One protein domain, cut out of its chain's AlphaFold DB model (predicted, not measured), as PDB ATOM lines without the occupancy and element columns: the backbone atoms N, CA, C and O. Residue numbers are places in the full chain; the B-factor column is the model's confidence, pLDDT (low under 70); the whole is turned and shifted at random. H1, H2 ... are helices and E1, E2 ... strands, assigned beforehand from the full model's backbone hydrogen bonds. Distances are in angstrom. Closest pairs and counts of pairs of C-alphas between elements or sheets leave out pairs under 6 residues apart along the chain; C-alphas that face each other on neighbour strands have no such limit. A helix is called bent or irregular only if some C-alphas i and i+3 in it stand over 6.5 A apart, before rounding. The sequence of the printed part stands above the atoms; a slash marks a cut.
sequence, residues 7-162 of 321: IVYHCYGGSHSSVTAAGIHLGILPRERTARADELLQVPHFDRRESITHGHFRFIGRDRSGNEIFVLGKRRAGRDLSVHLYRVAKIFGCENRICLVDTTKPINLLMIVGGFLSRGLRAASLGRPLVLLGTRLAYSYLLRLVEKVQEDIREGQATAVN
ATOM      1  N   ILE A   7     -67.547   8.299 -76.622       95.31
ATOM      2  CA  ILE A   7     -67.281   9.125 -75.447       95.31
ATOM      3  C   ILE A   7     -66.131  10.060 -75.786       95.31
ATOM      4  O   ILE A   7     -65.022   9.630 -76.089       95.31
ATOM      5  N   VAL A   8     -66.390  11.358 -75.742       96.00
ATOM      6  CA  VAL A   8     -65.448  12.393 -76.156       96.00
ATOM      7  C   VAL A   8     -65.098  13.259 -74.953       96.00
ATOM      8  O   VAL A   8     -65.873  14.122 -74.536       96.00
ATOM      9  N   TYR A   9     -63.889  13.081 -74.429       96.94
ATOM     10  CA  TYR A   9     -63.329  13.974 -73.423       96.94
ATOM     11  C   TYR A   9     -62.732  15.205 -74.097       96.94
ATOM     12  O   TYR A   9     -61.863  15.101 -74.962       96.94
ATOM     13  N   HIS A  10     -63.143  16.403 -73.699       95.31
ATOM     14  CA  HIS A  10     -62.660  17.628 -74.334       95.31
ATOM     15  C   HIS A  10     -62.137  18.654 -73.342       95.31
ATOM     16  O   HIS A  10     -62.582  18.749 -72.197       95.31
ATOM     17  N   CYS A  11     -61.137  19.411 -73.787       93.88
ATOM     18  CA  CYS A  11     -60.559  20.536 -73.060       93.88
ATOM     19  C   CYS A  11     -59.976  21.559 -74.038       93.88
ATOM     20  O   CYS A  11     -60.068  21.385 -75.251       93.88
ATOM     21  N   TYR A  12     -59.347  22.623 -73.530       91.31
ATOM     22  CA  TYR A  12     -58.777  23.681 -74.370       91.31
ATOM     23  C   TYR A  12     -57.853  23.134 -75.472       91.31
ATOM     24  O   TYR A  12     -58.085  23.365 -76.654       91.31
ATOM     25  N   GLY A  13     -56.814  22.392 -75.085       88.69
ATOM     26  CA  GLY A  13     -55.762  21.955 -76.008       88.69
ATOM     27  C   GLY A  13     -55.785  20.470 -76.350       88.69
ATOM     28  O   GLY A  13     -54.882  20.028 -77.047       88.69
ATOM     29  N   GLY A  14     -56.724  19.697 -75.801       91.62
ATOM     30  CA  GLY A  14     -56.888  18.273 -76.086       91.62
ATOM     31  C   GLY A  14     -55.742  17.351 -75.651       91.62
ATOM     32  O   GLY A  14     -55.699  16.241 -76.159       91.62
ATOM     33  N   SER A  15     -54.812  17.767 -74.777       92.06
ATOM     34  CA  SER A  15     -53.547  17.028 -74.522       92.06
ATOM     35  C   SER A  15     -53.235  16.669 -73.081       92.06
ATOM     36  O   SER A  15     -52.258  15.965 -72.846       92.06
ATOM     37  N   HIS A  16     -53.992  17.199 -72.123       94.81
ATOM     38  CA  HIS A  16     -53.682  17.034 -70.701       94.81
ATOM     39  C   HIS A  16     -54.899  16.481 -69.980       94.81
ATOM     40  O   HIS A  16     -55.080  15.276 -69.983       94.81
ATOM     41  N   SER A  17     -55.796  17.333 -69.478       96.81
ATOM     42  CA  SER A  17     -56.966  16.884 -68.709       96.81
ATOM     43  C   SER A  17     -57.875  15.914 -69.473       96.81
ATOM     44  O   SER A  17     -58.272  14.897 -68.916       96.81
ATOM     45  N   SER A  18     -58.152  16.177 -70.754       96.62
ATOM     46  CA  SER A  18     -58.973  15.293 -71.591       96.62
ATOM     47  C   SER A  18     -58.299  13.950 -71.869       96.62
ATOM     48  O   SER A  18     -58.958  12.918 -71.858       96.62
ATOM     49  N   VAL A  19     -56.981  13.960 -72.091       96.94
ATOM     50  CA  VAL A  19     -56.187  12.750 -72.346       96.94
ATOM     51  C   VAL A  19     -56.061  11.913 -71.082       96.94
ATOM     52  O   VAL A  19     -56.267  10.708 -71.126       96.94
ATOM     53  N   THR A  20     -55.797  12.547 -69.942       98.25
ATOM     54  CA  THR A  20     -55.765  11.876 -68.643       98.25
ATOM     55  C   THR A  20     -57.120  11.258 -68.311       98.25
ATOM     56  O   THR A  20     -57.162  10.097 -67.921       98.25
ATOM     57  N   ALA A  21     -58.229  11.972 -68.528       98.44
ATOM     58  CA  ALA A  21     -59.564  11.407 -68.326       98.44
ATOM     59  C   ALA A  21     -59.821  10.185 -69.226       98.44
ATOM     60  O   ALA A  21     -60.288   9.161 -68.737       98.44
ATOM     61  N   ALA A  22     -59.442  10.250 -70.508       98.12
ATOM     62  CA  ALA A  22     -59.533   9.105 -71.413       98.12
ATOM     63  C   ALA A  22     -58.655   7.921 -70.958       98.12
ATOM     64  O   ALA A  22     -59.099   6.777 -70.999       98.12
ATOM     65  N   GLY A  23     -57.440   8.185 -70.465       98.19
ATOM     66  CA  GLY A  23     -56.547   7.160 -69.917       98.19
ATOM     67  C   GLY A  23     -57.111   6.470 -68.671       98.19
ATOM     68  O   GLY A  23     -57.030   5.249 -68.562       98.19
ATOM     69  N   ILE A  24     -57.742   7.225 -67.765       98.44
ATOM     70  CA  ILE A  24     -58.450   6.670 -66.598       98.44
ATOM     71  C   ILE A  24     -59.658   5.835 -67.050       98.44
ATOM     72  O   ILE A  24     -59.885   4.735 -66.541       98.44
ATOM     73  N   HIS A  25     -60.422   6.336 -68.027       97.75
ATOM     74  CA  HIS A  25     -61.598   5.644 -68.560       97.75
ATOM     75  C   HIS A  25     -61.228   4.255 -69.087       97.75
ATOM     76  O   HIS A  25     -61.869   3.266 -68.734       97.75
ATOM     77  N   LEU A  26     -60.159   4.190 -69.880       97.25
ATOM     78  CA  LEU A  26     -59.662   2.970 -70.510       97.25
ATOM     79  C   LEU A  26     -58.890   2.045 -69.557       97.25
ATOM     80  O   LEU A  26     -58.484   0.963 -69.966       97.25
ATOM     81  N   GLY A  27     -58.661   2.454 -68.304       96.44
ATOM     82  CA  GLY A  27     -57.852   1.687 -67.353       96.44
ATOM     83  C   GLY A  27     -56.355   1.664 -67.682       96.44
ATOM     84  O   GLY A  27     -55.636   0.826 -67.154       96.44
ATOM     85  N   ILE A  28     -55.882   2.580 -68.535       97.06
ATOM     86  CA  ILE A  28     -54.447   2.810 -68.785       97.06
ATOM     87  C   ILE A  28     -53.801   3.432 -67.540       97.06
ATOM     88  O   ILE A  28     -52.636   3.189 -67.242       97.06
ATOM     89  N   LEU A  29     -54.567   4.257 -66.820       98.25
ATOM     90  CA  LEU A  29     -54.135   4.927 -65.601       98.25
ATOM     91  C   LEU A  29     -54.823   4.325 -64.359       98.25
ATOM     92  O   LEU A  29     -55.989   3.930 -64.447       98.25
ATOM     93  N   PRO A  30     -54.135   4.285 -63.201       97.56
ATOM     94  CA  PRO A  30     -54.641   3.661 -61.975       97.56
ATOM     95  C   PRO A  30     -55.844   4.405 -61.385       97.56
ATOM     96  O   PRO A  30     -55.949   5.628 -61.500       97.56
ATOM     97  N   ARG A  31     -56.734   3.694 -60.693       96.19
ATOM     98  CA  ARG A  31     -57.919   4.301 -60.058       96.19
ATOM     99  C   ARG A  31     -57.731   4.520 -58.562       96.19
ATOM    100  O   ARG A  31     -58.219   5.487 -58.001       96.19
ATOM    101  N   GLU A  32     -56.943   3.674 -57.923       95.44
ATOM    102  CA  GLU A  32     -56.787   3.612 -56.469       95.44
ATOM    103  C   GLU A  32     -55.786   4.656 -55.950       95.44
ATOM    104  O   GLU A  32     -55.684   4.908 -54.751       95.44
ATOM    105  N   ARG A  33     -55.020   5.275 -56.857       96.19
ATOM    106  CA  ARG A  33     -54.006   6.283 -56.544       96.19
ATOM    107  C   ARG A  33     -53.822   7.276 -57.682       96.19
ATOM    108  O   ARG A  33     -54.168   7.014 -58.830       96.19
ATOM    109  N   THR A  34     -53.155   8.385 -57.382       97.69
ATOM    110  CA  THR A  34     -52.670   9.314 -58.406       97.69
ATOM    111  C   THR A  34     -51.609   8.653 -59.292       97.69
ATOM    112  O   THR A  34     -50.655   8.042 -58.794       97.69
ATOM    113  N   ALA A  35     -51.748   8.811 -60.611       97.50
ATOM    114  CA  ALA A  35     -50.787   8.305 -61.587       97.50
ATOM    115  C   ALA A  35     -49.395   8.935 -61.424       97.50
ATOM    116  O   ALA A  35     -49.249  10.131 -61.142       97.50
ATOM    117  N   ARG A  36     -48.356   8.127 -61.628       97.75
ATOM    118  CA  ARG A  36     -46.957   8.541 -61.734       97.75
ATOM    119  C   ARG A  36     -46.705   9.308 -63.032       97.75
ATOM    120  O   ARG A  36     -47.522   9.322 -63.949       97.75
ATOM    121  N   ALA A  37     -45.594  10.038 -63.064       96.44
ATOM    122  CA  ALA A  37     -45.259  10.896 -64.195       96.44
ATOM    123  C   ALA A  37     -45.017  10.091 -65.483       96.44
ATOM    124  O   ALA A  37     -45.498  10.473 -66.544       96.44
ATOM    125  N   ASP A  38     -44.311   8.972 -65.372       96.38
ATOM    126  CA  ASP A  38     -44.078   7.995 -66.434       96.38
ATOM    127  C   ASP A  38     -45.385   7.371 -66.942       96.38
ATOM    128  O   ASP A  38     -45.600   7.341 -68.151       96.38
ATOM    129  N   GLU A  39     -46.302   6.989 -66.047       97.81
ATOM    130  CA  GLU A  39     -47.633   6.474 -66.421       97.81
ATOM    131  C   GLU A  39     -48.437   7.507 -67.230       97.81
ATOM    132  O   GLU A  39     -49.021   7.185 -68.263       97.81
ATOM    133  N   LEU A  40     -48.430   8.779 -66.809       97.44
ATOM    134  CA  LEU A  40     -49.091   9.862 -67.550       97.44
ATOM    135  C   LEU A  40     -48.492  10.057 -68.948       97.44
ATOM    136  O   LEU A  40     -49.232  10.274 -69.905       97.44
ATOM    137  N   LEU A  41     -47.165   9.970 -69.078       95.38
ATOM    138  CA  LEU A  41     -46.466  10.122 -70.357       95.38
ATOM    139  C   LEU A  41     -46.724   8.960 -71.328       95.38
ATOM    140  O   LEU A  41     -46.573   9.148 -72.536       95.38
ATOM    141  N   GLN A  42     -47.121   7.790 -70.826       94.19
ATOM    142  CA  GLN A  42     -47.479   6.633 -71.650       94.19
ATOM    143  C   GLN A  42     -48.877   6.749 -72.272       94.19
ATOM    144  O   GLN A  42     -49.158   6.081 -73.269       94.19
ATOM    145  N   VAL A  43     -49.751   7.617 -71.748       94.94
ATOM    146  CA  VAL A  43     -51.099   7.785 -72.305       94.94
ATOM    147  C   VAL A  43     -51.021   8.375 -73.721       94.94
ATOM    148  O   VAL A  43     -50.350   9.396 -73.933       94.94
ATOM    149  N   PRO A  44     -51.728   7.794 -74.712       91.62
ATOM    150  CA  PRO A  44     -51.730   8.311 -76.072       91.62
ATOM    151  C   PRO A  44     -52.056   9.808 -76.137       91.62
ATOM    152  O   PRO A  44     -53.027  10.286 -75.558       91.62
ATOM    153  N   HIS A  45     -51.229  10.550 -76.873       91.06
ATOM    154  CA  HIS A  45     -51.324  12.001 -77.071       91.06
ATOM    155  C   HIS A  45     -51.077  12.901 -75.849       91.06
ATOM    156  O   HIS A  45     -51.245  14.123 -75.979       91.06
ATOM    157  N   PHE A  46     -50.640  12.358 -74.708       94.25
ATOM    158  CA  PHE A  46     -50.305  13.180 -73.547       94.25
ATOM    159  C   PHE A  46     -49.060  14.027 -73.827       94.25
ATOM    160  O   PHE A  46     -47.991  13.500 -74.124       94.25
ATOM    161  N   ASP A  47     -49.224  15.352 -73.786       90.50
ATOM    162  CA  ASP A  47     -48.173  16.357 -74.025       90.50
ATOM    163  C   ASP A  47     -47.169  16.019 -75.159       90.50
ATOM    164  O   ASP A  47     -45.953  16.226 -75.054       90.50
ATOM    165  N   ARG A  48     -47.670  15.455 -76.269       84.62
ATOM    166  CA  ARG A  48     -46.837  15.144 -77.440       84.62
ATOM    167  C   ARG A  48     -46.380  16.423 -78.143       84.62
ATOM    168  O   ARG A  48     -47.068  17.441 -78.113       84.62
ATOM    169  N   ARG A  49     -45.200  16.345 -78.769       63.47
ATOM    170  CA  ARG A  49     -44.573  17.458 -79.508       63.47
ATOM    171  C   ARG A  49     -45.290  17.786 -80.817       63.47
ATOM    172  O   ARG A  49     -45.166  18.905 -81.302       63.47
ATOM    173  N   GLU A  50     -46.014  16.820 -81.378       66.75
ATOM    174  CA  GLU A  50     -46.850  17.011 -82.563       66.75
ATOM    175  C   GLU A  50     -47.826  18.169 -82.342       66.75
ATOM    176  O   GLU A  50     -48.459  18.280 -81.288       66.75
ATOM    177  N   SER A  51     -47.956  19.041 -83.341       62.53
ATOM    178  CA  SER A  51     -48.923  20.129 -83.287       62.53
ATOM    179  C   SER A  51     -50.329  19.552 -83.145       62.53
ATOM    180  O   SER A  51     -50.803  18.851 -84.038       62.53
ATOM    181  N   ILE A  52     -51.018  19.859 -82.041       66.94
ATOM    182  CA  ILE A  52     -52.438  19.526 -81.929       66.94
ATOM    183  C   ILE A  52     -53.191  20.417 -82.901       66.94
ATOM    184  O   ILE A  52     -53.346  21.627 -82.690       66.94
ATOM    185  N   THR A  53     -53.719  19.788 -83.937       74.81
ATOM    186  CA  THR A  53     -54.720  20.412 -84.775       74.81
ATOM    187  C   THR A  53     -56.019  20.446 -83.969       74.81
ATOM    188  O   THR A  53     -56.580  19.418 -83.593       74.81
ATOM    189  N   HIS A  54     -56.454  21.650 -83.596       88.12
ATOM    190  CA  HIS A  54     -57.672  21.834 -82.807       88.12
ATOM    191  C   HIS A  54     -58.903  21.554 -83.670       88.12
ATOM    192  O   HIS A  54     -58.859  21.713 -84.893       88.12
ATOM    193  N   GLY A  55     -59.991  21.161 -83.016       89.94
ATOM    194  CA  GLY A  55     -61.232  20.781 -83.681       89.94
ATOM    195  C   GLY A  55     -61.252  19.361 -84.244       89.94
ATOM    196  O   GLY A  55     -62.214  19.035 -84.925       89.94
ATOM    197  N   HIS A  56     -60.230  18.546 -83.955       91.69
ATOM    198  CA  HIS A  56     -60.181  17.142 -84.357       91.69
ATOM    199  C   HIS A  56     -60.473  16.189 -83.187       91.69
ATOM    200  O   HIS A  56     -59.906  16.352 -82.098       91.69
ATOM    201  N   PHE A  57     -61.313  15.182 -83.421       93.31
ATOM    202  CA  PHE A  57     -61.554  14.048 -82.535       93.31
ATOM    203  C   PHE A  57     -60.438  13.025 -82.729       93.31
ATOM    204  O   PHE A  57     -60.272  12.442 -83.796       93.31
ATOM    205  N   ARG A  58     -59.654  12.784 -81.680       93.31
ATOM    206  CA  ARG A  58     -58.553  11.816 -81.720       93.31
ATOM    207  C   ARG A  58     -58.932  10.584 -80.929       93.31
ATOM    208  O   ARG A  58     -59.184  10.684 -79.730       93.31
ATOM    209  N   PHE A  59     -58.989   9.452 -81.613       93.94
ATOM    210  CA  PHE A  59     -59.283   8.162 -81.009       93.94
ATOM    211  C   PHE A  59     -58.167   7.746 -80.045       93.94
ATOM    212  O   PHE A  59     -56.988   7.884 -80.366       93.94
ATOM    213  N   ILE A  60     -58.541   7.248 -78.867       94.94
ATOM    214  CA  ILE A  60     -57.606   6.729 -77.858       94.94
ATOM    215  C   ILE A  60     -57.702   5.206 -77.758       94.94
ATOM    216  O   ILE A  60     -56.674   4.540 -77.690       94.94
ATOM    217  N   GLY A  61     -58.919   4.655 -77.729       95.38
ATOM    218  CA  GLY A  61     -59.143   3.224 -77.532       95.38
ATOM    219  C   GLY A  61     -60.616   2.872 -77.344       95.38
ATOM    220  O   GLY A  61     -61.486   3.740 -77.426       95.38
ATOM    221  N   ARG A  62     -60.891   1.592 -77.079       95.56
ATOM    222  CA  ARG A  62     -62.226   1.079 -76.743       95.56
ATOM    223  C   ARG A  62     -62.260   0.586 -75.304       95.56
ATOM    224  O   ARG A  62     -61.296  -0.031 -74.855       95.56
ATOM    225  N   ASP A  63     -63.342   0.880 -74.590       93.75
ATOM    226  CA  ASP A  63     -63.551   0.366 -73.236       93.75
ATOM    227  C   ASP A  63     -64.042  -1.097 -73.244       93.75
ATOM    228  O   ASP A  63     -64.238  -1.710 -74.297       93.75
ATOM    229  N   ARG A  64     -64.249  -1.672 -72.052       88.69
ATOM    230  CA  ARG A  64     -64.720  -3.063 -71.890       88.69
ATOM    231  C   ARG A  64     -66.133  -3.302 -72.430       88.69
ATOM    232  O   ARG A  64     -66.464  -4.439 -72.744       88.69
ATOM    233  N   SER A  65     -66.943  -2.253 -72.538       87.94
ATOM    234  CA  SER A  65     -68.301  -2.299 -73.087       87.94
ATOM    235  C   SER A  65     -68.321  -2.050 -74.601       87.94
ATOM    236  O   SER A  65     -69.389  -2.012 -75.206       87.94
ATOM    237  N   GLY A  66     -67.150  -1.875 -75.225       89.31
ATOM    238  CA  GLY A  66     -67.002  -1.597 -76.649       89.31
ATOM    239  C   GLY A  66     -67.208  -0.129 -77.031       89.31
ATOM    240  O   GLY A  66     -67.153   0.173 -78.223       89.31
ATOM    241  N   ASN A  67     -67.409   0.781 -76.071       91.81
ATOM    242  CA  ASN A  67     -67.539   2.211 -76.343       91.81
ATOM    243  C   ASN A  67     -66.212   2.776 -76.853       91.81
ATOM    244  O   ASN A  67     -65.138   2.446 -76.346       91.81
ATOM    245  N   GLU A  68     -66.280   3.664 -77.838       94.44
ATOM    246  CA  GLU A  68     -65.100   4.288 -78.431       94.44
ATOM    247  C   GLU A  68     -64.756   5.585 -77.692       94.44
ATOM    248  O   GLU A  68     -65.599   6.471 -77.542       94.44
ATOM    249  N   ILE A  69     -63.506   5.717 -77.248       96.62
ATOM    250  CA  ILE A  69     -63.037   6.852 -76.453       96.62
ATOM    251  C   ILE A  69     -62.201   7.789 -77.320       96.62
ATOM    252  O   ILE A  69     -61.209   7.384 -77.929       96.62
ATOM    253  N   PHE A  70     -62.569   9.065 -77.321       96.25
ATOM    254  CA  PHE A  70     -61.921  10.125 -78.083       96.25
ATOM    255  C   PHE A  70     -61.516  11.296 -77.190       96.25
ATOM    256  O   PHE A  70     -62.088  11.534 -76.123       96.25
ATOM    257  N   VAL A  71     -60.564  12.090 -77.682       95.94
ATOM    258  CA  VAL A  71     -60.218  13.397 -77.117       95.94
ATOM    259  C   VAL A  71     -60.384  14.519 -78.130       95.94
ATOM    260  O   VAL A  71     -60.071  14.348 -79.307       95.94
ATOM    261  N   LEU A  72     -60.811  15.692 -77.662       94.81
ATOM    262  CA  LEU A  72     -61.009  16.875 -78.501       94.81
ATOM    263  C   LEU A  72     -60.390  18.136 -77.873       94.81
ATOM    264  O   LEU A  72     -60.640  18.480 -76.714       94.81
ATOM    265  N   GLY A  73     -59.583  18.849 -78.663       93.25
ATOM    266  CA  GLY A  73     -59.062  20.176 -78.331       93.25
ATOM    267  C   GLY A  73     -59.964  21.277 -78.882       93.25
ATOM    268  O   GLY A  73     -59.993  21.492 -80.094       93.25
ATOM    269  N   LYS A  74     -60.674  21.985 -78.001       89.56
ATOM    270  CA  LYS A  74     -61.761  22.909 -78.367       89.56
ATOM    271  C   LYS A  74     -61.426  24.400 -78.298       89.56
ATOM    272  O   LYS A  74     -62.295  25.229 -78.551       89.56
ATOM    273  N   ARG A  75     -60.205  24.761 -77.891       87.69
ATOM    274  CA  ARG A  75     -59.795  26.149 -77.620       87.69
ATOM    275  C   ARG A  75     -60.818  26.876 -76.733       87.69
ATOM    276  O   ARG A  75     -61.090  26.430 -75.617       87.69
ATOM    277  N   ARG A  76     -61.369  28.002 -77.198       82.62
ATOM    278  CA  ARG A  76     -62.245  28.897 -76.430       82.62
ATOM    279  C   ARG A  76     -63.714  28.476 -76.475       82.62
ATOM    280  O   ARG A  76     -64.547  29.186 -75.927       82.62
ATOM    281  N   ALA A  77     -64.027  27.320 -77.059       77.25
ATOM    282  CA  ALA A  77     -65.395  26.835 -77.204       77.25
ATOM    283  C   ALA A  77     -66.077  26.414 -75.875       77.25
ATOM    284  O   ALA A  77     -67.281  26.195 -75.839       77.25
ATOM    285  N   GLY A  78     -65.347  26.324 -74.755       74.56
ATOM    286  CA  GLY A  78     -65.951  26.213 -73.415       74.56
ATOM    287  C   GLY A  78     -66.960  25.061 -73.227       74.56
ATOM    288  O   GLY A  78     -66.942  24.072 -73.964       74.56
ATOM    289  N   ARG A  79     -67.811  25.149 -72.195       74.38
ATOM    290  CA  ARG A  79     -68.883  24.160 -71.934       74.38
ATOM    291  C   ARG A  79     -69.969  24.182 -73.003       74.38
ATOM    292  O   ARG A  79     -70.573  23.147 -73.275       74.38
ATOM    293  N   ASP A  80     -70.165  25.339 -73.624       84.38
ATOM    294  CA  ASP A  80     -71.202  25.556 -74.626       84.38
ATOM    295  C   ASP A  80     -71.029  24.627 -75.828       84.38
ATOM    296  O   ASP A  80     -72.028  24.223 -76.413       84.38
ATOM    297  N   LEU A  81     -69.802  24.175 -76.130       88.88
ATOM    298  CA  LEU A  81     -69.570  23.148 -77.144       88.88
ATOM    299  C   LEU A  81     -70.322  21.833 -76.863       88.88
ATOM    300  O   LEU A  81     -70.898  21.274 -77.790       88.88
ATOM    301  N   SER A  82     -70.349  21.339 -75.616       90.12
ATOM    302  CA  SER A  82     -71.090  20.104 -75.289       90.12
ATOM    303  C   SER A  82     -72.574  20.268 -75.599       90.12
ATOM    304  O   SER A  82     -73.168  19.424 -76.263       90.12
ATOM    305  N   VAL A  83     -73.158  21.381 -75.143       88.00
ATOM    306  CA  VAL A  83     -74.574  21.709 -75.361       88.00
ATOM    307  C   VAL A  83     -74.867  21.832 -76.852       88.00
ATOM    308  O   VAL A  83     -75.888  21.352 -77.340       88.00
ATOM    309  N   HIS A  84     -73.952  22.463 -77.574       90.69
ATOM    310  CA  HIS A  84     -74.069  22.717 -78.992       90.69
ATOM    311  C   HIS A  84     -74.126  21.430 -79.812       90.69
ATOM    312  O   HIS A  84     -75.085  21.201 -80.547       90.69
ATOM    313  N   LEU A  85     -73.134  20.557 -79.639       91.62
ATOM    314  CA  LEU A  85     -73.071  19.290 -80.356       91.62
ATOM    315  C   LEU A  85     -74.207  18.353 -79.925       91.62
ATOM    316  O   LEU A  85     -74.791  17.692 -80.774       91.62
ATOM    317  N   TYR A  86     -74.603  18.351 -78.647       90.44
ATOM    318  CA  TYR A  86     -75.786  17.608 -78.198       90.44
ATOM    319  C   TYR A  86     -77.063  18.059 -78.927       90.44
ATOM    320  O   TYR A  86     -77.819  17.227 -79.420       90.44
ATOM    321  N   ARG A  87     -77.292  19.375 -79.058       91.06
ATOM    322  CA  ARG A  87     -78.445  19.916 -79.803       91.06
ATOM    323  C   ARG A  87     -78.420  19.505 -81.272       91.06
ATOM    324  O   ARG A  87     -79.465  19.151 -81.808       91.06
ATOM    325  N   VAL A  88     -77.246  19.521 -81.901       91.25
ATOM    326  CA  VAL A  88     -77.072  19.035 -83.276       91.25
ATOM    327  C   VAL A  88     -77.386  17.544 -83.360       91.25
ATOM    328  O   VAL A  88     -78.200  17.156 -84.188       91.25
ATOM    329  N   ALA A  89     -76.821  16.711 -82.484       89.62
ATOM    330  CA  ALA A  89     -77.098  15.275 -82.459       89.62
ATOM    331  C   ALA A  89     -78.599  14.987 -82.298       89.62
ATOM    332  O   ALA A  89     -79.138  14.145 -83.012       89.62
ATOM    333  N   LYS A  90     -79.278  15.751 -81.435       89.38
ATOM    334  CA  LYS A  90     -80.720  15.657 -81.197       89.38
ATOM    335  C   LYS A  90     -81.565  16.000 -82.428       89.38
ATOM    336  O   LYS A  90     -82.593  15.367 -82.644       89.38
ATOM    337  N   ILE A  91     -81.143  16.951 -83.271       90.00
ATOM    338  CA  ILE A  91     -81.825  17.242 -84.553       90.00
ATOM    339  C   ILE A  91     -81.877  15.990 -85.444       90.00
ATOM    340  O   ILE A  91     -82.843  15.794 -86.181       90.00
ATOM    341  N   PHE A  92     -80.867  15.126 -85.336       88.06
ATOM    342  CA  PHE A  92     -80.739  13.886 -86.096       88.06
ATOM    343  C   PHE A  92     -81.150  12.623 -85.315       88.06
ATOM    344  O   PHE A  92     -80.933  11.523 -85.820       88.06
ATOM    345  N   GLY A  93     -81.698  12.743 -84.097       86.19
ATOM    346  CA  GLY A  93     -82.052  11.590 -83.247       86.19
ATOM    347  C   GLY A  93     -80.850  10.722 -82.842       86.19
ATOM    348  O   GLY A  93     -80.975   9.520 -82.620       86.19
ATOM    349  N   CYS A  94     -79.653  11.311 -82.834       85.69
ATOM    350  CA  CYS A  94     -78.380  10.631 -82.598       85.69
ATOM    351  C   CYS A  94     -77.746  11.020 -81.254       85.69
ATOM    352  O   CYS A  94     -76.565  10.747 -81.037       85.69
ATOM    353  N   GLU A  95     -78.483  11.665 -80.347       85.38
ATOM    354  CA  GLU A  95     -77.967  12.143 -79.059       85.38
ATOM    355  C   GLU A  95     -77.389  11.023 -78.187       85.38
ATOM    356  O   GLU A  95     -76.396  11.238 -77.499       85.38
ATOM    357  N   ASN A  96     -77.930   9.807 -78.290       83.94
ATOM    358  CA  ASN A  96     -77.456   8.647 -77.534       83.94
ATOM    359  C   ASN A  96     -76.175   8.027 -78.125       83.94
ATOM    360  O   ASN A  96     -75.566   7.159 -77.507       83.94
ATOM    361  N   ARG A  97     -75.743   8.456 -79.323       85.12
ATOM    362  CA  ARG A  97     -74.527   7.949 -79.988       85.12
ATOM    363  C   ARG A  97     -73.260   8.683 -79.549       85.12
ATOM    364  O   ARG A  97     -72.162   8.226 -79.870       85.12
ATOM    365  N   ILE A  98     -73.391   9.815 -78.853       88.69
ATOM    366  CA  ILE A  98     -72.266  10.664 -78.460       88.69
ATOM    367  C   ILE A  98     -72.416  11.193 -77.027       88.69
ATOM    368  O   ILE A  98     -73.410  11.814 -76.670       88.69
ATOM    369  N   CYS A  99     -71.379  11.012 -76.215       92.25
ATOM    370  CA  CYS A  99     -71.267  11.549 -74.864       92.25
ATOM    371  C   CYS A  99     -70.097  12.540 -74.808       92.25
ATOM    372  O   CYS A  99     -68.949  12.169 -75.045       92.25
ATOM    373  N   LEU A 100     -70.369  13.813 -74.514       93.25
ATOM    374  CA  LEU A 100     -69.368  14.888 -74.521       93.25
ATOM    375  C   LEU A 100     -69.030  15.346 -73.105       93.25
ATOM    376  O   LEU A 100     -69.826  16.025 -72.456       93.25
ATOM    377  N   VAL A 101     -67.803  15.071 -72.670       94.88
ATOM    378  CA  VAL A 101     -67.359  15.306 -71.295       94.88
ATOM    379  C   VAL A 101     -66.364  16.462 -71.230       94.88
ATOM    380  O   VAL A 101     -65.236  16.372 -71.719       94.88
ATOM    381  N   ASP A 102     -66.763  17.557 -70.577       95.06
ATOM    382  CA  ASP A 102     -65.882  18.706 -70.373       95.06
ATOM    383  C   ASP A 102     -64.906  18.481 -69.208       95.06
ATOM    384  O   ASP A 102     -65.290  18.404 -68.041       95.06
ATOM    385  N   THR A 103     -63.614  18.480 -69.525       95.69
ATOM    386  CA  THR A 103     -62.504  18.323 -68.572       95.69
ATOM    387  C   THR A 103     -61.747  19.635 -68.326       95.69
ATOM    388  O   THR A 103     -60.584  19.633 -67.921       95.69
ATOM    389  N   THR A 104     -62.380  20.786 -68.581       93.81
ATOM    390  CA  THR A 104     -61.763  22.118 -68.426       93.81
ATOM    391  C   THR A 104     -61.770  22.607 -66.973       93.81
ATOM    392  O   THR A 104     -60.861  23.325 -66.572       93.81
ATOM    393  N   LYS A 105     -62.754  22.203 -66.154       93.50
ATOM    394  CA  LYS A 105     -62.890  22.662 -64.754       93.50
ATOM    395  C   LYS A 105     -61.661  22.393 -63.858       93.50
ATOM    396  O   LYS A 105     -61.321  23.296 -63.103       93.50
ATOM    397  N   PRO A 106     -60.990  21.225 -63.902       94.19
ATOM    398  CA  PRO A 106     -59.838  20.954 -63.036       94.19
ATOM    399  C   PRO A 106     -58.502  21.486 -63.582       94.19
ATOM    400  O   PRO A 106     -57.455  21.212 -62.998       94.19
ATOM    401  N   ILE A 107     -58.503  22.212 -64.708       93.44
ATOM    402  CA  ILE A 107     -57.277  22.791 -65.263       93.44
ATOM    403  C   ILE A 107     -56.767  23.885 -64.321       93.44
ATOM    404  O   ILE A 107     -57.472  24.849 -64.032       93.44
ATOM    405  N   ASN A 108     -55.518  23.747 -63.883       96.50
ATOM    406  CA  ASN A 108     -54.832  24.703 -63.014       96.50
ATOM    407  C   ASN A 108     -53.702  25.444 -63.748       96.50
ATOM    408  O   ASN A 108     -53.326  25.098 -64.873       96.50
ATOM    409  N   LEU A 109     -53.146  26.471 -63.097       96.88
ATOM    410  CA  LEU A 109     -52.127  27.345 -63.680       96.88
ATOM    411  C   LEU A 109     -50.869  26.583 -64.126       96.88
ATOM    412  O   LEU A 109     -50.308  26.915 -65.168       96.88
ATOM    413  N   LEU A 110     -50.465  25.532 -63.406       97.38
ATOM    414  CA  LEU A 110     -49.306  24.713 -63.781       97.38
ATOM    415  C   LEU A 110     -49.524  24.010 -65.124       97.38
ATOM    416  O   LEU A 110     -48.625  23.986 -65.960       97.38
ATOM    417  N   MET A 111     -50.733  23.500 -65.372       95.94
ATOM    418  CA  MET A 111     -51.087  22.904 -66.665       95.94
ATOM    419  C   MET A 111     -51.114  23.948 -67.788       95.94
ATOM    420  O   MET A 111     -50.690  23.656 -68.905       95.94
ATOM    421  N   ILE A 112     -51.593  25.166 -67.503       94.69
ATOM    422  CA  ILE A 112     -51.655  26.264 -68.482       94.69
ATOM    423  C   ILE A 112     -50.243  26.715 -68.863       94.69
ATOM    424  O   ILE A 112     -49.884  26.680 -70.041       94.69
ATOM    425  N   VAL A 113     -49.436  27.103 -67.872       95.88
ATOM    426  CA  VAL A 113     -48.064  27.592 -68.070       95.88
ATOM    427  C   VAL A 113     -47.190  26.480 -68.632       95.88
ATOM    428  O   VAL A 113     -46.529  26.671 -69.650       95.88
ATOM    429  N   GLY A 114     -47.242  25.288 -68.038       94.81
ATOM    430  CA  GLY A 114     -46.491  24.133 -68.515       94.81
ATOM    431  C   GLY A 114     -46.866  23.753 -69.946       94.81
ATOM    432  O   GLY A 114     -45.990  23.494 -70.768       94.81
ATOM    433  N   GLY A 115     -48.159  23.778 -70.281       91.88
ATOM    434  CA  GLY A 115     -48.638  23.495 -71.629       91.88
ATOM    435  C   GLY A 115     -48.190  24.539 -72.647       91.88
ATOM    436  O   GLY A 115     -47.832  24.173 -73.767       91.88
ATOM    437  N   PHE A 116     -48.172  25.818 -72.262       91.56
ATOM    438  CA  PHE A 116     -47.649  26.898 -73.092       91.56
ATOM    439  C   PHE A 116     -46.137  26.766 -73.311       91.56
ATOM    440  O   PHE A 116     -45.689  26.836 -74.451       91.56
ATOM    441  N   LEU A 117     -45.357  26.490 -72.264       93.00
ATOM    442  CA  LEU A 117     -43.913  26.271 -72.385       93.00
ATOM    443  C   LEU A 117     -43.602  25.033 -73.238       93.00
ATOM    444  O   LEU A 117     -42.820  25.118 -74.180       93.00
ATOM    445  N   SER A 118     -44.253  23.900 -72.957       91.06
ATOM    446  CA  SER A 118     -43.973  22.630 -73.636       91.06
ATOM    447  C   SER A 118     -44.393  22.647 -75.104       91.06
ATOM    448  O   SER A 118     -43.602  22.301 -75.978       91.06
ATOM    449  N   ARG A 119     -45.631  23.073 -75.395       86.25
ATOM    450  CA  ARG A 119     -46.223  22.974 -76.742       86.25
ATOM    451  C   ARG A 119     -46.221  24.289 -77.513       86.25
ATOM    452  O   ARG A 119     -46.113  24.266 -78.733       86.25
ATOM    453  N   GLY A 120     -46.352  25.421 -76.823       85.06
ATOM    454  CA  GLY A 120     -46.319  26.751 -77.437       85.06
ATOM    455  C   GLY A 120     -44.894  27.180 -77.780       85.06
ATOM    456  O   GLY A 120     -44.596  27.425 -78.943       85.06
ATOM    457  N   LEU A 121     -44.006  27.204 -76.780       87.94
ATOM    458  CA  LEU A 121     -42.596  27.589 -76.949       87.94
ATOM    459  C   LEU A 121     -41.674  26.419 -77.319       87.94
ATOM    460  O   LEU A 121     -40.476  26.619 -77.498       87.94
ATOM    461  N   ARG A 122     -42.208  25.193 -77.423       87.94
ATOM    462  CA  ARG A 122     -41.447  23.960 -77.705       87.94
ATOM    463  C   ARG A 122     -40.359  23.643 -76.661       87.94
ATOM    464  O   ARG A 122     -39.499  22.795 -76.895       87.94
ATOM    465  N   ALA A 123     -40.434  24.250 -75.477       90.50
ATOM    466  CA  ALA A 123     -39.529  24.048 -74.349       90.50
ATOM    467  C   ALA A 123     -40.019  22.895 -73.454       90.50
ATOM    468  O   ALA A 123     -40.370  23.079 -72.287       90.50
ATOM    469  N   ALA A 124     -40.074  21.683 -74.015       89.44
ATOM    470  CA  ALA A 124     -40.642  20.510 -73.347       89.44
ATOM    471  C   ALA A 124     -39.950  20.160 -72.016       89.44
ATOM    472  O   ALA A 124     -40.624  19.708 -71.095       89.44
ATOM    473  N   SER A 125     -38.639  20.392 -71.889       91.44
ATOM    474  CA  SER A 125     -37.879  20.153 -70.650       91.44
ATOM    475  C   SER A 125     -38.344  21.023 -69.479       91.44
ATOM    476  O   SER A 125     -38.304  20.572 -68.340       91.44
ATOM    477  N   LEU A 126     -38.836  22.234 -69.757       92.88
ATOM    478  CA  LEU A 126     -39.356  23.162 -68.747       92.88
ATOM    479  C   LEU A 126     -40.865  22.997 -68.553       92.88
ATOM    480  O   LEU A 126     -41.372  23.032 -67.435       92.88
ATOM    481  N   GLY A 127     -41.598  22.801 -69.650       95.19
ATOM    482  CA  GLY A 127     -43.053  22.731 -69.612       95.19
ATOM    483  C   GLY A 127     -43.601  21.410 -69.071       95.19
ATOM    484  O   GLY A 127     -44.545  21.425 -68.281       95.19
ATOM    485  N   ARG A 128     -43.014  20.263 -69.446       95.25
ATOM    486  CA  ARG A 128     -43.523  18.935 -69.049       95.25
ATOM    487  C   ARG A 128     -43.560  18.711 -67.544       95.25
ATOM    488  O   ARG A 128     -44.601  18.253 -67.079       95.25
ATOM    489  N   PRO A 129     -42.510  19.037 -66.767       96.88
ATOM    490  CA  PRO A 129     -42.563  18.879 -65.315       96.88
ATOM    491  C   PRO A 129     -43.748  19.626 -64.687       96.88
ATOM    492  O   PRO A 129     -44.466  19.064 -63.862       96.88
ATOM    493  N   LEU A 130     -44.023  20.854 -65.148       97.62
ATOM    494  CA  LEU A 130     -45.161  21.652 -64.683       97.62
ATOM    495  C   LEU A 130     -46.504  21.033 -65.084       97.62
ATOM    496  O   LEU A 130     -47.408  20.935 -64.254       97.62
ATOM    497  N   VAL A 131     -46.634  20.565 -66.331       96.88
ATOM    498  CA  VAL A 131     -47.839  19.860 -66.802       96.88
ATOM    499  C   VAL A 131     -48.101  18.612 -65.968       96.88
ATOM    500  O   VAL A 131     -49.242  18.379 -65.571       96.88
ATOM    501  N   LEU A 132     -47.072  17.810 -65.702       97.94
ATOM    502  CA  LEU A 132     -47.184  16.570 -64.938       97.94
ATOM    503  C   LEU A 132     -47.617  16.851 -63.501       97.94
ATOM    504  O   LEU A 132     -48.563  16.228 -63.018       97.94
ATOM    505  N   LEU A 133     -46.992  17.831 -62.847       97.94
ATOM    506  CA  LEU A 133     -47.373  18.253 -61.501       97.94
ATOM    507  C   LEU A 133     -48.822  18.754 -61.470       97.94
ATOM    508  O   LEU A 133     -49.628  18.271 -60.675       97.94
ATOM    509  N   GLY A 134     -49.186  19.650 -62.390       98.06
ATOM    510  CA  GLY A 134     -50.545  20.171 -62.507       98.06
ATOM    511  C   GLY A 134     -51.585  19.083 -62.788       98.06
ATOM    512  O   GLY A 134     -52.660  19.087 -62.191       98.06
ATOM    513  N   THR A 135     -51.261  18.111 -63.641       98.06
ATOM    514  CA  THR A 135     -52.147  16.981 -63.963       98.06
ATOM    515  C   THR A 135     -52.350  16.074 -62.753       98.06
ATOM    516  O   THR A 135     -53.474  15.664 -62.476       98.06
ATOM    517  N   ARG A 136     -51.288  15.803 -61.985       98.25
ATOM    518  CA  ARG A 136     -51.364  15.017 -60.745       98.25
ATOM    519  C   ARG A 136     -52.228  15.694 -59.681       98.25
ATOM    520  O   ARG A 136     -52.994  15.006 -59.015       98.25
ATOM    521  N   LEU A 137     -52.169  17.024 -59.562       97.94
ATOM    522  CA  LEU A 137     -53.059  17.785 -58.671       97.94
ATOM    523  C   LEU A 137     -54.533  17.686 -59.098       97.94
ATOM    524  O   LEU A 137     -55.422  17.583 -58.259       97.94
ATOM    525  N   ALA A 138     -54.794  17.682 -60.407       97.69
ATOM    526  CA  ALA A 138     -56.133  17.547 -60.982       97.69
ATOM    527  C   ALA A 138     -56.678  16.104 -60.973       97.69
ATOM    528  O   ALA A 138     -57.857  15.889 -61.264       97.69
ATOM    529  N   TYR A 139     -55.840  15.112 -60.662       98.38
ATOM    530  CA  TYR A 139     -56.109  13.702 -60.941       98.38
ATOM    531  C   TYR A 139     -57.358  13.165 -60.243       98.38
ATOM    532  O   TYR A 139     -58.215  12.570 -60.888       98.38
ATOM    533  N   SER A 140     -57.507  13.432 -58.943       97.44
ATOM    534  CA  SER A 140     -58.648  12.936 -58.161       97.44
ATOM    535  C   SER A 140     -59.986  13.488 -58.662       97.44
ATOM    536  O   SER A 140     -61.000  12.798 -58.624       97.44
ATOM    537  N   TYR A 141     -59.996  14.722 -59.178       98.00
ATOM    538  CA  TYR A 141     -61.178  15.293 -59.818       98.00
ATOM    539  C   TYR A 141     -61.492  14.574 -61.132       98.00
ATOM    540  O   TYR A 141     -62.651  14.261 -61.394       98.00
ATOM    541  N   LEU A 142     -60.475  14.338 -61.969       98.38
ATOM    542  CA  LEU A 142     -60.648  13.659 -63.254       98.38
ATOM    543  C   LEU A 142     -61.132  12.220 -63.065       98.38
ATOM    544  O   LEU A 142     -62.013  11.795 -63.802       98.38
ATOM    545  N   LEU A 143     -60.622  11.516 -62.054       98.19
ATOM    546  CA  LEU A 143     -61.083  10.182 -61.683       98.19
ATOM    547  C   LEU A 143     -62.576  10.179 -61.337       98.19
ATOM    548  O   LEU A 143     -63.342   9.501 -62.015       98.19
ATOM    549  N   ARG A 144     -63.006  11.023 -60.389       97.88
ATOM    550  CA  ARG A 144     -64.427  11.136 -60.009       97.88
ATOM    551  C   ARG A 144     -65.329  11.514 -61.184       97.88
ATOM    552  O   ARG A 144     -66.458  11.048 -61.284       97.88
ATOM    553  N   LEU A 145     -64.845  12.378 -62.080       97.69
ATOM    554  CA  LEU A 145     -65.574  12.740 -63.296       97.69
ATOM    555  C   LEU A 145     -65.759  11.528 -64.219       97.69
ATOM    556  O   LEU A 145     -66.832  11.360 -64.788       97.69
ATOM    557  N   VAL A 146     -64.722  10.708 -64.391       97.50
ATOM    558  CA  VAL A 146     -64.777   9.503 -65.228       97.50
ATOM    559  C   VAL A 146     -65.683   8.443 -64.611       97.50
ATOM    560  O   VAL A 146     -66.471   7.854 -65.342       97.50
ATOM    561  N   GLU A 147     -65.606   8.230 -63.297       95.94
ATOM    562  CA  GLU A 147     -66.476   7.298 -62.567       95.94
ATOM    563  C   GLU A 147     -67.944   7.651 -62.777       95.94
ATOM    564  O   GLU A 147     -68.697   6.819 -63.281       95.94
ATOM    565  N   LYS A 148     -68.301   8.922 -62.553       95.88
ATOM    566  CA  LYS A 148     -69.651   9.422 -62.809       95.88
ATOM    567  C   LYS A 148     -70.096   9.192 -64.256       95.88
ATOM    568  O   LYS A 148     -71.189   8.703 -64.496       95.88
ATOM    569  N   VAL A 149     -69.249   9.509 -65.236       94.06
ATOM    570  CA  VAL A 149     -69.582   9.288 -66.657       94.06
ATOM    571  C   VAL A 149     -69.831   7.807 -66.946       94.06
ATOM    572  O   VAL A 149     -70.729   7.470 -67.710       94.06
ATOM    573  N   GLN A 150     -69.041   6.908 -66.360       92.44
ATOM    574  CA  GLN A 150     -69.222   5.471 -66.548       92.44
ATOM    575  C   GLN A 150     -70.477   4.933 -65.853       92.44
ATOM    576  O   GLN A 150     -71.018   3.932 -66.316       92.44
ATOM    577  N   GLU A 151     -70.911   5.546 -64.752       91.81
ATOM    578  CA  GLU A 151     -72.194   5.264 -64.095       91.81
ATOM    579  C   GLU A 151     -73.360   5.743 -64.967       91.81
ATOM    580  O   GLU A 151     -74.172   4.914 -65.377       91.81
ATOM    581  N   ASP A 152     -73.355   7.017 -65.377       90.06
ATOM    582  CA  ASP A 152     -74.382   7.624 -66.237       90.06
ATOM    583  C   ASP A 152     -74.584   6.809 -67.539       90.06
ATOM    584  O   ASP A 152     -75.706   6.594 -68.004       90.06
ATOM    585  N   ILE A 153     -73.493   6.314 -68.141       88.12
ATOM    586  CA  ILE A 153     -73.548   5.491 -69.360       88.12
ATOM    587  C   ILE A 153     -74.117   4.101 -69.085       88.12
ATOM    588  O   ILE A 153     -74.889   3.599 -69.901       88.12
ATOM    589  N   ARG A 154     -73.758   3.469 -67.961       84.75
ATOM    590  CA  ARG A 154     -74.297   2.152 -67.589       84.75
ATOM    591  C   ARG A 154     -75.808   2.223 -67.364       84.75
ATOM    592  O   ARG A 154     -76.530   1.370 -67.877       84.75
ATOM    593  N   GLU A 155     -76.284   3.259 -66.680       81.69
ATOM    594  CA  GLU A 155     -77.715   3.515 -66.473       81.69
ATOM    595  C   GLU A 155     -78.445   3.811 -67.794       81.69
ATOM    596  O   GLU A 155     -79.507   3.244 -68.076       81.69
ATOM    597  N   GLY A 156     -77.847   4.640 -68.657       75.56
ATOM    598  CA  GLY A 156     -78.394   4.953 -69.978       75.56
ATOM    599  C   GLY A 156     -78.475   3.730 -70.899       75.56
ATOM    600  O   GLY A 156     -79.484   3.528 -71.574       75.56
ATOM    601  N   GLN A 157     -77.448   2.871 -70.895       67.69
ATOM    602  CA  GLN A 157     -77.437   1.628 -71.669       67.69
ATOM    603  C   GLN A 157     -78.478   0.629 -71.154       67.69
ATOM    604  O   GLN A 157     -79.199   0.064 -71.969       67.69
ATOM    605  N   ALA A 158     -78.624   0.458 -69.836       57.88
ATOM    606  CA  ALA A 158     -79.645  -0.419 -69.253       57.88
ATOM    607  C   ALA A 158     -81.074  -0.010 -69.651       57.88
ATOM    608  O   ALA A 158     -81.932  -0.862 -69.868       57.88
ATOM    609  N   THR A 159     -81.310   1.292 -69.819       57.16
ATOM    610  CA  THR A 159     -82.606   1.835 -70.250       57.16
ATOM    611  C   THR A 159     -82.832   1.660 -71.763       57.16
ATOM    612  O   THR A 159     -83.954   1.414 -72.200       57.16
ATOM    613  N   ALA A 160     -81.769   1.740 -72.573       53.66
ATOM    614  CA  ALA A 160     -81.831   1.651 -74.035       53.66
ATOM    615  C   ALA A 160     -81.979   0.221 -74.591       53.66
ATOM    616  O   ALA A 160     -82.466   0.068 -75.707       53.66
ATOM    617  N   VAL A 161     -81.616  -0.828 -73.837       51.50
ATOM    618  CA  VAL A 161     -81.846  -2.235 -74.249       51.50
ATOM    619  C   VAL A 161     -83.346  -2.555 -74.415       51.50
ATOM    620  O   VAL A 161     -83.691  -3.511 -75.102       51.50
ATOM    621  N   ASN A 162     -84.237  -1.712 -73.882       45.25
ATOM    622  CA  ASN A 162     -85.692  -1.833 -74.021       45.25
ATOM    623  C   ASN A 162     -86.298  -0.967 -75.152       45.25
ATOM    624  O   ASN A 162     -87.519  -0.859 -75.233       45.25
TER     625      ASN A 162
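This is residues 7 to 162 of the 321 residues of an uncharacterized protein of Thermacetogenium phaeum (strain ATCC BAA-254 / DSM 26808 / PB) (UniProt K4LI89). A strongly twisted sheet of four strands forms the core, with H1 and the arm H5b over one face and H3 over the E4 edge of the other. Past one end of the sheet, H4 and H5a fold into a helical hairpin, and H2 sits near H5a and H1. The printed part has 156 residues, with five named helices and four named strands in the order E1 H1 H2 E2 E3 H3 E4 H4 H5. The mixed sheet has the order E2 E3 E1 E4, and the class is mixed, helices and strands. The whole is compact, with a radius of gyration of the C-alphas of 15.4 A, yet elongated in outline, spanning 52 by 33 by 22 A.

Find C-alpha 7 at (-67.281, 9.125, -75.447), where E1 begins, residues 7 to 11. Next come H1, residues 17 to 25, and H2, residues 37 to 42. E2, residues 57 to 62, and E3, residues 68 to 73 and 17.0 A long, form a hairpin. H3 is residues 80 to 91, 16.7 A; E4 is residues 98 to 102; H4 is residues 109 to 120, 14.9 A. H5, residues 124 to 160, was assigned as one helix by its hydrogen bonds but is bent: C-alphas 137 and 140 are 7.4 A apart. Its arms are H5a, residues 124 to 137, 19.4 A, and H5b, residues 140 to 160, 30.3 A, ending at C-alpha 160 (-81.831, 1.651, -74.035).

Look first at E1, parallel to E3, with N 9 and O 70 at 2.9 A, and to E4, with N 8 and O 99 at 2.8 A. E2 and E3 are antiparallel, with N 60 and O 69 at 2.8 A. E3, H3 and E4 make a split strand-helix-strand unit, two strands running the same way with E1 between them, and its crossover is right-handed. H1 is on the sheet at a height of 7.7 A. H3 is on the opposite face, over E4 at 9.3 A. H5b is on the same face as H1, and with its residues 142 to 150 alone it touches H1, closest at the C-alphas of Ala 21 and Leu 142, 5.7 A, at a steep tilt of 57 degrees. H4 and H5a touch at a shallow tilt of 31 degrees, opposite ways, closest at the C-alphas of Gly 114 and Gly 127, 3.9 A. H2 is close to but not clearly touching H5a, the C-alphas of Ala 37 and Leu 132 being 6.0 A apart. Every O i to N i+4 pair is within hydrogen-bond range in H1, H2, H3, H4 and H5b; in H5a, 8 of 10 are.

The C-alphas farthest apart, Ala 123 and Asn 162, are 52.9 A apart. The printed part has no cut. The links from H1 to H2 and from H2 to E2 are long. The mean pLDDT of the printed part is 90.6; residues 49 to 52 and 157 to 162 are under 70.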